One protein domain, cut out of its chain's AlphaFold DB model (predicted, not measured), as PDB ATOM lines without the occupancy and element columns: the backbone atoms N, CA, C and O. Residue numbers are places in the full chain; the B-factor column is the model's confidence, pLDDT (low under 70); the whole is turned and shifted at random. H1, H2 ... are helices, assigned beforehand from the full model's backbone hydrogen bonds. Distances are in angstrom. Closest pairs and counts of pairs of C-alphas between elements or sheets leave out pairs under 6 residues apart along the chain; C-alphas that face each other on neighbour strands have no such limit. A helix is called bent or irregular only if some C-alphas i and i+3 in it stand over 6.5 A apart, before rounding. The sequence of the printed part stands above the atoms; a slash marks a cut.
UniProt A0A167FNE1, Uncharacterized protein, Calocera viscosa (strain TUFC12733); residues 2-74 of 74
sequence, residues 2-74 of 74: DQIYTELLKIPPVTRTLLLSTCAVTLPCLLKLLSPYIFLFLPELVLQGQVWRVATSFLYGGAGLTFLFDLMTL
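Overview. This is residues 2 to 74 of the 74 residues of an uncharacterized protein of Calocera viscosa (strain TUFC12733) (UniProt A0A167FNE1). The longest helix, H2, runs through the middle of an elongated model; H1 sticks out at one end of it with residues 2 to 7, turned about perpendicular to H2, and at the other end three short helices, H3, H4 and H5, make a loop that swings out and comes back to H2. From there the chain goes on to H6, which runs back side by side with H2 in the opposite way. The contacts between helices are few. The printed part has 73 residues with six named helices, H1 to H6 in order along the chain, and no named strand; its class is all helix. It is loose, with a radius of gyration of the C-alphas of 14.3 A, and spans 46 by 23 by 21 A.

Arrangement. Start with H1, residues 2 to 10, which touches no helix. It is close but not clearly touching to H2, residues 13 to 30; their closest C-alphas, those of Leu 8 and Arg 16, are 7.7 A apart. Their lines are about perpendicular at 72 degrees, but only just. At Cys 29, H2 is close but not clearly touching to H3, residues 36 to 39, with the closest C-alphas at Cys 29 and Pro 36, 5.9 A apart. Next look at H5, residues 52 to 58: it touches H3, the closest C-alphas being those of Phe 39 and Ser 57, 5.0 A apart. H4, residues 43 to 47, and H5 only just touch, only at the corner, with 3 pairs of C-alphas within 8 A, the closest Val 46 and Arg 53 at 6.8 A. H5 is close but not clearly touching to H2, about perpendicular at 81 degrees, with closest C-alphas Val 25 and Thr 56 at 6.8 A. Last, H6, residues 65 to 72, is close but not clearly touching to H2 at Leu 19 and Leu 71, whose C-alphas are 6.7 A apart, at a shallow tilt of 15 degrees, opposite ways. H1 and H6 are apart, and so are H3 and H4. In H1, H4 and H6 every O i to N i+4 pair is within hydrogen-bond range; in H2 12 of 14 are and in H5 2 of 3, while H3 is too short for such a pair.

Along the chain. Find C-alpha 2 at (15.345, -25.754, 24.662), where H1 begins its 13.0 A. H2 starts at C-alpha 13, (3.800, -34.007, 35.217), and runs 25.3 A; it is neither bent nor irregular, but only just: C-alphas 25 and 28 are 6.4 A apart. H3 and H4 are short, H5 measures 10.3 A, and H6 runs 10.8 A to C-alpha 72 at (-2.633, -41.097, 22.560).

Size, cuts and confidence. The two C-alphas farthest apart are those of Asp 2 and Glu 44, 47.2 A. The printed part has no cut and no long link; the link from H5 to H6 is short, the others tight. The mean pLDDT of the printed part is 88.7, and no printed residue is under 70.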
ATOM      1  N   ASP A   2      16.357 -26.418  23.815       74.44
ATOM      2  CA  ASP A   2      15.345 -25.754  24.662       74.44
ATOM      3  C   ASP A   2      13.898 -25.949  24.200       74.44
ATOM      4  O   ASP A   2      13.011 -26.162  25.018       74.44
ATOM      5  N   GLN A   3      13.668 -25.988  22.885       81.44
ATOM      6  CA  GLN A   3      12.330 -26.144  22.314       81.44
ATOM      7  C   GLN A   3      11.654 -27.461  22.733       81.44
ATOM      8  O   GLN A   3      10.474 -27.467  23.062       81.44
ATOM      9  N   ILE A   4      12.403 -28.569  22.798       80.88
ATOM     10  CA  ILE A   4      11.860 -29.875  23.212       80.88
ATOM     11  C   ILE A   4      11.468 -29.844  24.694       80.88
ATOM     12  O   ILE A   4      10.419 -30.361  25.068       80.88
ATOM     13  N   TYR A   5      12.281 -29.205  25.538       82.00
ATOM     14  CA  TYR A   5      11.976 -29.063  26.960       82.00
ATOM     15  C   TYR A   5      10.741 -28.193  27.190       82.00
ATOM     16  O   TYR A   5       9.904 -28.544  28.017       82.00
ATOM     17  N   THR A   6      10.581 -27.102  26.437       85.50
ATOM     18  CA  THR A   6       9.391 -26.247  26.529       85.50
ATOM     19  C   THR A   6       8.116 -27.006  26.162       85.50
ATOM     20  O   THR A   6       7.122 -26.882  26.873       85.50
ATOM     21  N   GLU A   7       8.139 -27.838  25.116       83.81
ATOM     22  CA  GLU A   7       6.988 -28.679  24.747       83.81
ATOM     23  C   GLU A   7       6.714 -29.780  25.789       83.81
ATOM     24  O   GLU A   7       5.563 -30.006  26.163       83.81
ATOM     25  N   LEU A   8       7.754 -30.414  26.343       79.44
ATOM     26  CA  LEU A   8       7.615 -31.420  27.409       79.44
ATOM     27  C   LEU A   8       7.059 -30.853  28.722       79.44
ATOM     28  O   LEU A   8       6.495 -31.602  29.521       79.44
ATOM     29  N   LEU A   9       7.247 -29.557  28.976       85.94
ATOM     30  CA  LEU A   9       6.695 -28.871  30.145       85.94
ATOM     31  C   LEU A   9       5.213 -28.510  29.977       85.94
ATOM     32  O   LEU A   9       4.551 -28.260  30.982       85.94
ATOM     33  N   LYS A  10       4.675 -28.518  28.747       89.31
ATOM     34  CA  LYS A  10       3.229 -28.351  28.508       89.31
ATOM     35  C   LYS A  10       2.428 -29.580  28.933       89.31
ATOM     36  O   LYS A  10       1.250 -29.460  29.255       89.31
ATOM     37  N   ILE A  11       3.057 -30.753  28.929       87.25
ATOM     38  CA  ILE A  11       2.435 -32.002  29.366       87.25
ATOM     39  C   ILE A  11       2.376 -32.002  30.901       87.25
ATOM     40  O   ILE A  11       3.412 -31.790  31.544       87.25
ATOM     41  N   PRO A  12       1.210 -32.284  31.516       90.81
ATOM     42  CA  PRO A  12       1.107 -32.425  32.961       90.81
ATOM     43  C   PRO A  12       2.132 -33.430  33.505       90.81
ATOM     44  O   PRO A  12       2.386 -34.463  32.876       90.81
ATOM     45  N   PRO A  13       2.715 -33.182  34.692       89.19
ATOM     46  CA  PRO A  13       3.800 -34.007  35.217       89.19
ATOM     47  C   PRO A  13       3.401 -35.480  35.368       89.19
ATOM     48  O   PRO A  13       4.207 -36.353  35.057       89.19
ATOM     49  N   VAL A  14       2.153 -35.751  35.768       91.12
ATOM     50  CA  VAL A  14       1.614 -37.111  35.937       91.12
ATOM     51  C   VAL A  14       1.536 -37.843  34.597       91.12
ATOM     52  O   VAL A  14       2.109 -38.924  34.457       91.12
ATOM     53  N   THR A  15       0.920 -37.230  33.583       90.81
ATOM     54  CA  THR A  15       0.817 -37.793  32.228       90.81
ATOM     55  C   THR A  15       2.197 -38.063  31.642       90.81
ATOM     56  O   THR A  15       2.461 -39.158  31.157       90.81
ATOM     57  N   ARG A  16       3.141 -37.125  31.786       90.12
ATOM     58  CA  ARG A  16       4.519 -37.317  31.316       90.12
ATOM     59  C   ARG A  16       5.185 -38.530  31.964       90.12
ATOM     60  O   ARG A  16       5.833 -39.309  31.271       90.12
ATOM     61  N   THR A  17       5.045 -38.694  33.280       92.44
ATOM     62  CA  THR A  17       5.622 -39.854  33.976       92.44
ATOM     63  C   THR A  17       4.974 -41.164  33.548       92.44
ATOM     64  O   THR A  17       5.692 -42.138  33.333       92.44
ATOM     65  N   LEU A  18       3.652 -41.174  33.353       91.88
ATOM     66  CA  LEU A  18       2.927 -42.353  32.892       91.88
ATOM     67  C   LEU A  18       3.360 -42.743  31.477       91.88
ATOM     68  O   LEU A  18       3.814 -43.866  31.293       91.88
ATOM     69  N   LEU A  19       3.360 -41.806  30.525       92.38
ATOM     70  CA  LEU A  19       3.826 -42.029  29.150       92.38
ATOM     71  C   LEU A  19       5.248 -42.606  29.112       92.38
ATOM     72  O   LEU A  19       5.503 -43.600  28.432       92.38
ATOM     73  N   LEU A  20       6.177 -42.016  29.872       92.44
ATOM     74  CA  LEU A  20       7.555 -42.505  29.946       92.44
ATOM     75  C   LEU A  20       7.630 -43.912  30.546       92.44
ATOM     76  O   LEU A  20       8.383 -44.743  30.041       92.44
ATOM     77  N   SER A  21       6.847 -44.195  31.588       93.19
ATOM     78  CA  SER A  21       6.821 -45.511  32.230       93.19
ATOM     79  C   SER A  21       6.213 -46.596  31.334       93.19
ATOM     80  O   SER A  21       6.802 -47.669  31.202       93.19
ATOM     81  N   THR A  22       5.118 -46.301  30.630       92.88
ATOM     82  CA  THR A  22       4.496 -47.198  29.648       92.88
ATOM     83  C   THR A  22       5.470 -47.475  28.503       92.88
ATOM     84  O   THR A  22       5.707 -48.633  28.152       92.88
ATOM     85  N   CYS A  23       6.138 -46.446  27.970       92.25
ATOM     86  CA  CYS A  23       7.192 -46.621  26.970       92.25
ATOM     87  C   CYS A  23       8.348 -47.483  27.494       92.25
ATOM     88  O   CYS A  23       8.794 -48.386  26.791       92.25
ATOM     89  N   ALA A  24       8.810 -47.255  28.724       93.00
ATOM     90  CA  ALA A  24       9.909 -48.016  29.318       93.00
ATOM     91  C   ALA A  24       9.586 -49.509  29.495       93.00
ATOM     92  O   ALA A  24      10.477 -50.340  29.340       93.00
ATOM     93  N   VAL A  25       8.329 -49.863  29.783       92.50
ATOM     94  CA  VAL A  25       7.884 -51.263  29.910       92.50
ATOM     95  C   VAL A  25       7.657 -51.904  28.538       92.50
ATOM     96  O   VAL A  25       8.051 -53.048  28.307       92.50
ATOM     97  N   THR A  26       7.054 -51.166  27.605       91.44
ATOM     98  CA  THR A  26       6.574 -51.733  26.335       91.44
ATOM     99  C   THR A  26       7.669 -51.778  25.261       91.44
ATOM    100  O   THR A  26       7.753 -52.752  24.511       91.44
ATOM    101  N   LEU A  27       8.572 -50.788  25.206       92.38
ATOM    102  CA  LEU A  27       9.657 -50.732  24.211       92.38
ATOM    103  C   LEU A  27      10.596 -51.951  24.247       92.38
ATOM    104  O   LEU A  27      10.869 -52.500  23.179       92.38
ATOM    105  N   PRO A  28      11.073 -52.434  25.411       92.06
ATOM    106  CA  PRO A  28      11.897 -53.641  25.465       92.06
ATOM    107  C   PRO A  28      11.189 -54.884  24.912       92.06
ATOM    108  O   PRO A  28      11.830 -55.726  24.280       92.06
ATOM    109  N   CYS A  29       9.870 -54.995  25.104       90.44
ATOM    110  CA  CYS A  29       9.072 -56.075  24.521       90.44
ATOM    111  C   CYS A  29       8.919 -55.929  23.004       90.44
ATOM    112  O   CYS A  29       9.044 -56.922  22.286       90.44
ATOM    113  N   LEU A  30       8.720 -54.707  22.497       89.81
ATOM    114  CA  LEU A  30       8.662 -54.432  21.054       89.81
ATOM    115  C   LEU A  30       9.990 -54.750  20.355       89.81
ATOM    116  O   LEU A  30       9.999 -55.326  19.269       89.81
ATOM    117  N   LEU A  31      11.112 -54.440  21.008       91.38
ATOM    118  CA  LEU A  31      12.460 -54.767  20.536       91.38
ATOM    119  C   LEU A  31      12.825 -56.252  20.715       91.38
ATOM    120  O   LEU A  31      13.943 -56.644  20.385       91.38
ATOM    121  N   LYS A  32      11.908 -57.084  21.231       89.69
ATOM    122  CA  LYS A  32      12.123 -58.507  21.554       89.69
ATOM    123  C   LYS A  32      13.299 -58.758  22.512       89.69
ATOM    124  O   LYS A  32      13.826 -59.866  22.555       89.69
ATOM    125  N   LEU A  33      13.691 -57.751  23.298       91.25
ATOM    126  CA  LEU A  33      14.711 -57.878  24.346       91.25
ATOM    127  C   LEU A  33      14.168 -58.663  25.545       91.25
ATOM    128  O   LEU A  33      14.901 -59.406  26.189       91.25
ATOM    129  N   LEU A  34      12.873 -58.497  25.833       90.00
ATOM    130  CA  LEU A  34      12.171 -59.157  26.930       90.00
ATOM    131  C   LEU A  34      10.899 -59.841  26.427       90.00
ATOM    132  O   LEU A  34      10.186 -59.313  25.572       90.00
ATOM    133  N   SER A  35      10.582 -61.001  27.005       89.31
ATOM    134  CA  SER A  35       9.303 -61.668  26.760       89.31
ATOM    135  C   SER A  35       8.168 -60.936  27.493       89.31
ATOM    136  O   SER A  35       8.298 -60.695  28.698       89.31
ATOM    137  N   PRO A  36       7.025 -60.664  26.833       87.12
ATOM    138  CA  PRO A  36       5.846 -60.077  27.476       87.12
ATOM    139  C   PRO A  36       5.324 -60.867  28.687       87.12
ATOM    140  O   PRO A  36       4.661 -60.309  29.556       87.12
ATOM    141  N   TYR A  37       5.661 -62.158  28.797       88.94
ATOM    142  CA  TYR A  37       5.289 -63.005  29.939       88.94
ATOM    143  C   TYR A  37       5.786 -62.486  31.295       88.94
ATOM    144  O   TYR A  37       5.201 -62.789  32.340       88.94
ATOM    145  N   ILE A  38       6.854 -61.690  31.309       85.94
ATOM    146  CA  ILE A  38       7.390 -61.099  32.540       85.94
ATOM    147  C   ILE A  38       6.421 -60.055  33.120       85.94
ATOM    148  O   ILE A  38       6.410 -59.837  34.330       85.94
ATOM    149  N   PHE A  39       5.560 -59.474  32.284       88.19
ATOM    150  CA  PHE A  39       4.580 -58.465  32.678       88.19
ATOM    151  C   PHE A  39       3.160 -59.013  32.806       88.19
ATOM    152  O   PHE A  39       2.265 -58.274  33.199       88.19
ATOM    153  N   LEU A  40       2.929 -60.301  32.532       89.00
ATOM    154  CA  LEU A  40       1.637 -60.932  32.796       89.00
ATOM    155  C   LEU A  40       1.356 -60.970  34.305       89.00
ATOM    156  O   LEU A  40       2.219 -61.357  35.104       89.00
ATOM    157  N   PHE A  41       0.138 -60.584  34.684       89.44
ATOM    158  CA  PHE A  41      -0.305 -60.620  36.071       89.44
ATOM    159  C   PHE A  41      -0.695 -62.050  36.459       89.44
ATOM    160  O   PHE A  41      -1.756 -62.538  36.080       89.44
ATOM    161  N   LEU A  42       0.178 -62.721  37.214       91.31
ATOM    162  CA  LEU A  42      -0.104 -64.018  37.829       91.31
ATOM    163  C   LEU A  42      -0.165 -63.836  39.352       91.31
ATOM    164  O   LEU A  42       0.886 -63.604  39.958       91.31
ATOM    165  N   PRO A  43      -1.349 -63.964  39.981       87.25
ATOM    166  CA  PRO A  43      -1.511 -63.773  41.424       87.25
ATOM    167  C   PRO A  43      -0.577 -64.659  42.258       87.25
ATOM    168  O   PRO A  43      -0.016 -64.207  43.250       87.25
ATOM    169  N   GLU A  44      -0.348 -65.897  41.816       91.75
ATOM    170  CA  GLU A  44       0.551 -66.853  42.472       91.75
ATOM    171  C   GLU A  44       1.993 -66.331  42.548       91.75
ATOM    172  O   GLU A  44       2.620 -66.383  43.603       91.75
ATOM    173  N   LEU A  45       2.501 -65.752  41.455       89.69
ATOM    174  CA  LEU A  45       3.853 -65.187  41.403       89.69
ATOM    175  C   LEU A  45       3.967 -63.901  42.229       89.69
ATOM    176  O   LEU A  45       5.021 -63.618  42.800       89.69
ATOM    177  N   VAL A  46       2.888 -63.121  42.314       90.44
ATOM    178  CA  VAL A  46       2.840 -61.914  43.150       90.44
ATOM    179  C   VAL A  46       2.927 -62.288  44.629       90.44
ATOM    180  O   VAL A  46       3.712 -61.683  45.359       90.44
ATOM    181  N   LEU A  47       2.207 -63.331  45.052       91.75
ATOM    182  CA  LEU A  47       2.288 -63.874  46.413       91.75
ATOM    183  C   LEU A  47       3.674 -64.461  46.732       91.75
ATOM    184  O   LEU A  47       4.096 -64.442  47.884       91.75
ATOM    185  N   GLN A  48       4.412 -64.911  45.715       91.12
ATOM    186  CA  GLN A  48       5.802 -65.374  45.826       91.12
ATOM    187  C   GLN A  48       6.845 -64.237  45.835       91.12
ATOM    188  O   GLN A  48       8.045 -64.503  45.789       91.12
ATOM    189  N   GLY A  49       6.419 -62.969  45.896       89.56
ATOM    190  CA  GLY A  49       7.307 -61.808  46.023       89.56
ATOM    191  C   GLY A  49       7.543 -61.024  44.730       89.56
ATOM    192  O   GLY A  49       8.261 -60.025  44.756       89.56
ATOM    193  N   GLN A  50       6.911 -61.396  43.609       90.31
ATOM    194  CA  GLN A  50       6.996 -60.641  42.348       90.31
ATOM    195  C   GLN A  50       6.029 -59.445  42.317       90.31
ATOM    196  O   GLN A  50       5.227 -59.291  41.397       90.31
ATOM    197  N   VAL A  51       6.092 -58.588  43.341       90.88
ATOM    198  CA  VAL A  51       5.133 -57.487  43.568       90.88
ATOM    199  C   VAL A  51       5.187 -56.426  42.464       90.88
ATOM    200  O   VAL A  51       4.172 -55.809  42.144       90.88
ATOM    201  N   TRP A  52       6.342 -56.261  41.806       88.81
ATOM    202  CA  TRP A  52       6.506 -55.332  40.681       88.81
ATOM    203  C   TRP A  52       5.535 -55.610  39.528       88.81
ATOM    204  O   TRP A  52       5.173 -54.674  38.815       88.81
ATOM    205  N   ARG A  53       5.057 -56.859  39.387       90.38
ATOM    206  CA  ARG A  53       4.074 -57.238  38.366       90.38
ATOM    207  C   ARG A  53       2.801 -56.409  38.457       90.38
ATOM    208  O   ARG A  53       2.273 -56.052  37.420       90.38
ATOM    209  N   VAL A  54       2.353 -56.020  39.652       89.75
ATOM    210  CA  VAL A  54       1.134 -55.204  39.823       89.75
ATOM    211  C   VAL A  54       1.232 -53.893  39.036       89.75
ATOM    212  O   VAL A  54       0.323 -53.546  38.287       89.75
ATOM    213  N   ALA A  55       2.358 -53.188  39.166       89.31
ATOM    214  CA  ALA A  55       2.571 -51.922  38.477       89.31
ATOM    215  C   ALA A  55       2.887 -52.132  36.989       89.31
ATOM    216  O   ALA A  55       2.312 -51.470  36.129       89.31
ATOM    217  N   THR A  56       3.775 -53.073  36.657       90.31
ATOM    218  CA  THR A  56       4.203 -53.269  35.264       90.31
ATOM    219  C   THR A  56       3.124 -53.891  34.380       90.31
ATOM    220  O   THR A  56       3.098 -53.603  33.191       90.31
ATOM    221  N   SER A  57       2.222 -54.710  34.937       90.38
ATOM    222  CA  SER A  57       1.070 -55.249  34.200       90.38
ATOM    223  C   SER A  57       0.088 -54.150  33.800       90.38
ATOM    224  O   SER A  57      -0.480 -54.223  32.718       90.38
ATOM    225  N   PHE A  58      -0.091 -53.126  34.643       89.75
ATOM    226  CA  PHE A  58      -0.937 -51.972  34.328       89.75
ATOM    227  C   PHE A  58      -0.326 -51.081  33.237       89.75
ATOM    228  O   PHE A  58      -1.041 -50.550  32.395       89.75
ATOM    229  N   LEU A  59       1.000 -50.930  33.237       90.88
ATOM    230  CA  LEU A  59       1.735 -50.063  32.309       90.88
ATOM    231  C   LEU A  59       2.046 -50.711  30.949       90.88
ATOM    232  O   LEU A  59       2.632 -50.067  30.083       90.88
ATOM    233  N   TYR A  60       1.718 -51.986  30.753       91.00
ATOM    234  CA  TYR A  60       1.999 -52.689  29.506       91.00
ATOM    235  C   TYR A  60       0.908 -52.407  28.458       91.00
ATOM    236  O   TYR A  60      -0.205 -52.912  28.570       91.00
ATOM    237  N   GLY A  61       1.247 -51.647  27.410       85.69
ATOM    238  CA  GLY A  61       0.310 -51.220  26.354       85.69
ATOM    239  C   GLY A  61       0.225 -52.148  25.131       85.69
ATOM    240  O   GLY A  61      -0.116 -51.714  24.035       85.69
ATOM    241  N   GLY A  62       0.593 -53.426  25.264       85.25
ATOM    242  CA  GLY A  62       0.503 -54.382  24.156       85.25
ATOM    243  C   GLY A  62       1.532 -54.153  23.039       85.25
ATOM    244  O   GLY A  62       2.677 -53.789  23.292       85.25
ATOM    245  N   ALA A  63       1.154 -54.439  21.788       85.06
ATOM    246  CA  ALA A  63       2.051 -54.338  20.634       85.06
ATOM    247  C   ALA A  63       1.366 -53.733  19.399       85.06
ATOM    248  O   ALA A  63       0.153 -53.840  19.223       85.06
ATOM    249  N   GLY A  64       2.163 -53.141  18.505       84.94
ATOM    250  CA  GLY A  64       1.689 -52.605  17.227       84.94
ATOM    251  C   GLY A  64       0.904 -51.297  17.363       84.94
ATOM    252  O   GLY A  64       1.245 -50.443  18.175       84.94
ATOM    253  N   LEU A  65      -0.136 -51.128  16.539       87.31
ATOM    254  CA  LEU A  65      -0.952 -49.906  16.508       87.31
ATOM    255  C   LEU A  65      -1.758 -49.687  17.793       87.31
ATOM    256  O   LEU A  65      -1.976 -48.541  18.170       87.31
ATOM    257  N   THR A  66      -2.155 -50.756  18.489       86.56
ATOM    258  CA  THR A  66      -2.879 -50.666  19.766       86.56
ATOM    259  C   THR A  66      -2.091 -49.862  20.797       86.56
ATOM    260  O   THR A  66      -2.644 -48.959  21.406       86.56
ATOM    261  N   PHE A  67      -0.775 -50.085  20.879       89.31
ATOM    262  CA  PHE A  67       0.104 -49.329  21.771       89.31
ATOM    263  C   PHE A  67       0.123 -47.826  21.457       89.31
ATOM    264  O   PHE A  67       0.141 -46.999  22.364       89.31
ATOM    265  N   LEU A  68       0.109 -47.454  20.171       89.12
ATOM    266  CA  LEU A  68       0.081 -46.043  19.778       89.12
ATOM    267  C   LEU A  68      -1.241 -45.380  20.165       89.12
ATOM    268  O   LEU A  68      -1.232 -44.233  20.604       89.12
ATOM    269  N   PHE A  69      -2.363 -46.088  20.020       89.75
ATOM    270  CA  PHE A  69      -3.660 -45.572  20.450       89.75
ATOM    271  C   PHE A  69      -3.737 -45.436  21.969       89.75
ATOM    272  O   PHE A  69      -4.132 -44.371  22.436       89.75
ATOM    273  N   ASP A  70      -3.263 -46.432  22.717       87.62
ATOM    274  CA  ASP A  70      -3.201 -46.372  24.180       87.62
ATOM    275  C   ASP A  70      -2.373 -45.168  24.654       87.62
ATOM    276  O   ASP A  70      -2.783 -44.448  25.564       87.62
ATOM    277  N   LEU A  71      -1.246 -44.883  23.990       89.25
ATOM    278  CA  LEU A  71      -0.397 -43.728  24.294       89.25
ATOM    279  C   LEU A  71      -1.074 -42.382  23.984       89.25
ATOM    280  O   LEU A  71      -0.823 -41.401  24.675       89.25
ATOM    281  N   MET A  72      -1.908 -42.318  22.944       87.06
ATOM    282  CA  MET A  72      -2.633 -41.097  22.560       87.06
ATOM    283  C   MET A  72      -3.845 -40.823  23.452       87.06
ATOM    284  O   MET A  72      -4.255 -39.672  23.583       87.06
ATOM    285  N   THR A  73      -4.435 -41.864  24.039       85.12
ATOM    286  CA  THR A  73      -5.577 -41.733  24.956       85.12
ATOM    287  C   THR A  73      -5.190 -41.344  26.384       85.12
ATOM    288  O   THR A  73      -6.083 -41.088  27.192       85.12
ATOM    289  N   LEU A  74      -3.892 -41.332  26.697       79.62
ATOM    290  CA  LEU A  74      -3.331 -41.166  28.039       79.62
ATOM    291  C   LEU A  74      -2.976 -39.704  28.355       79.62
ATOM    292  O   LEU A  74      -3.241 -39.277  29.503       79.62
TER     293      LEU A  74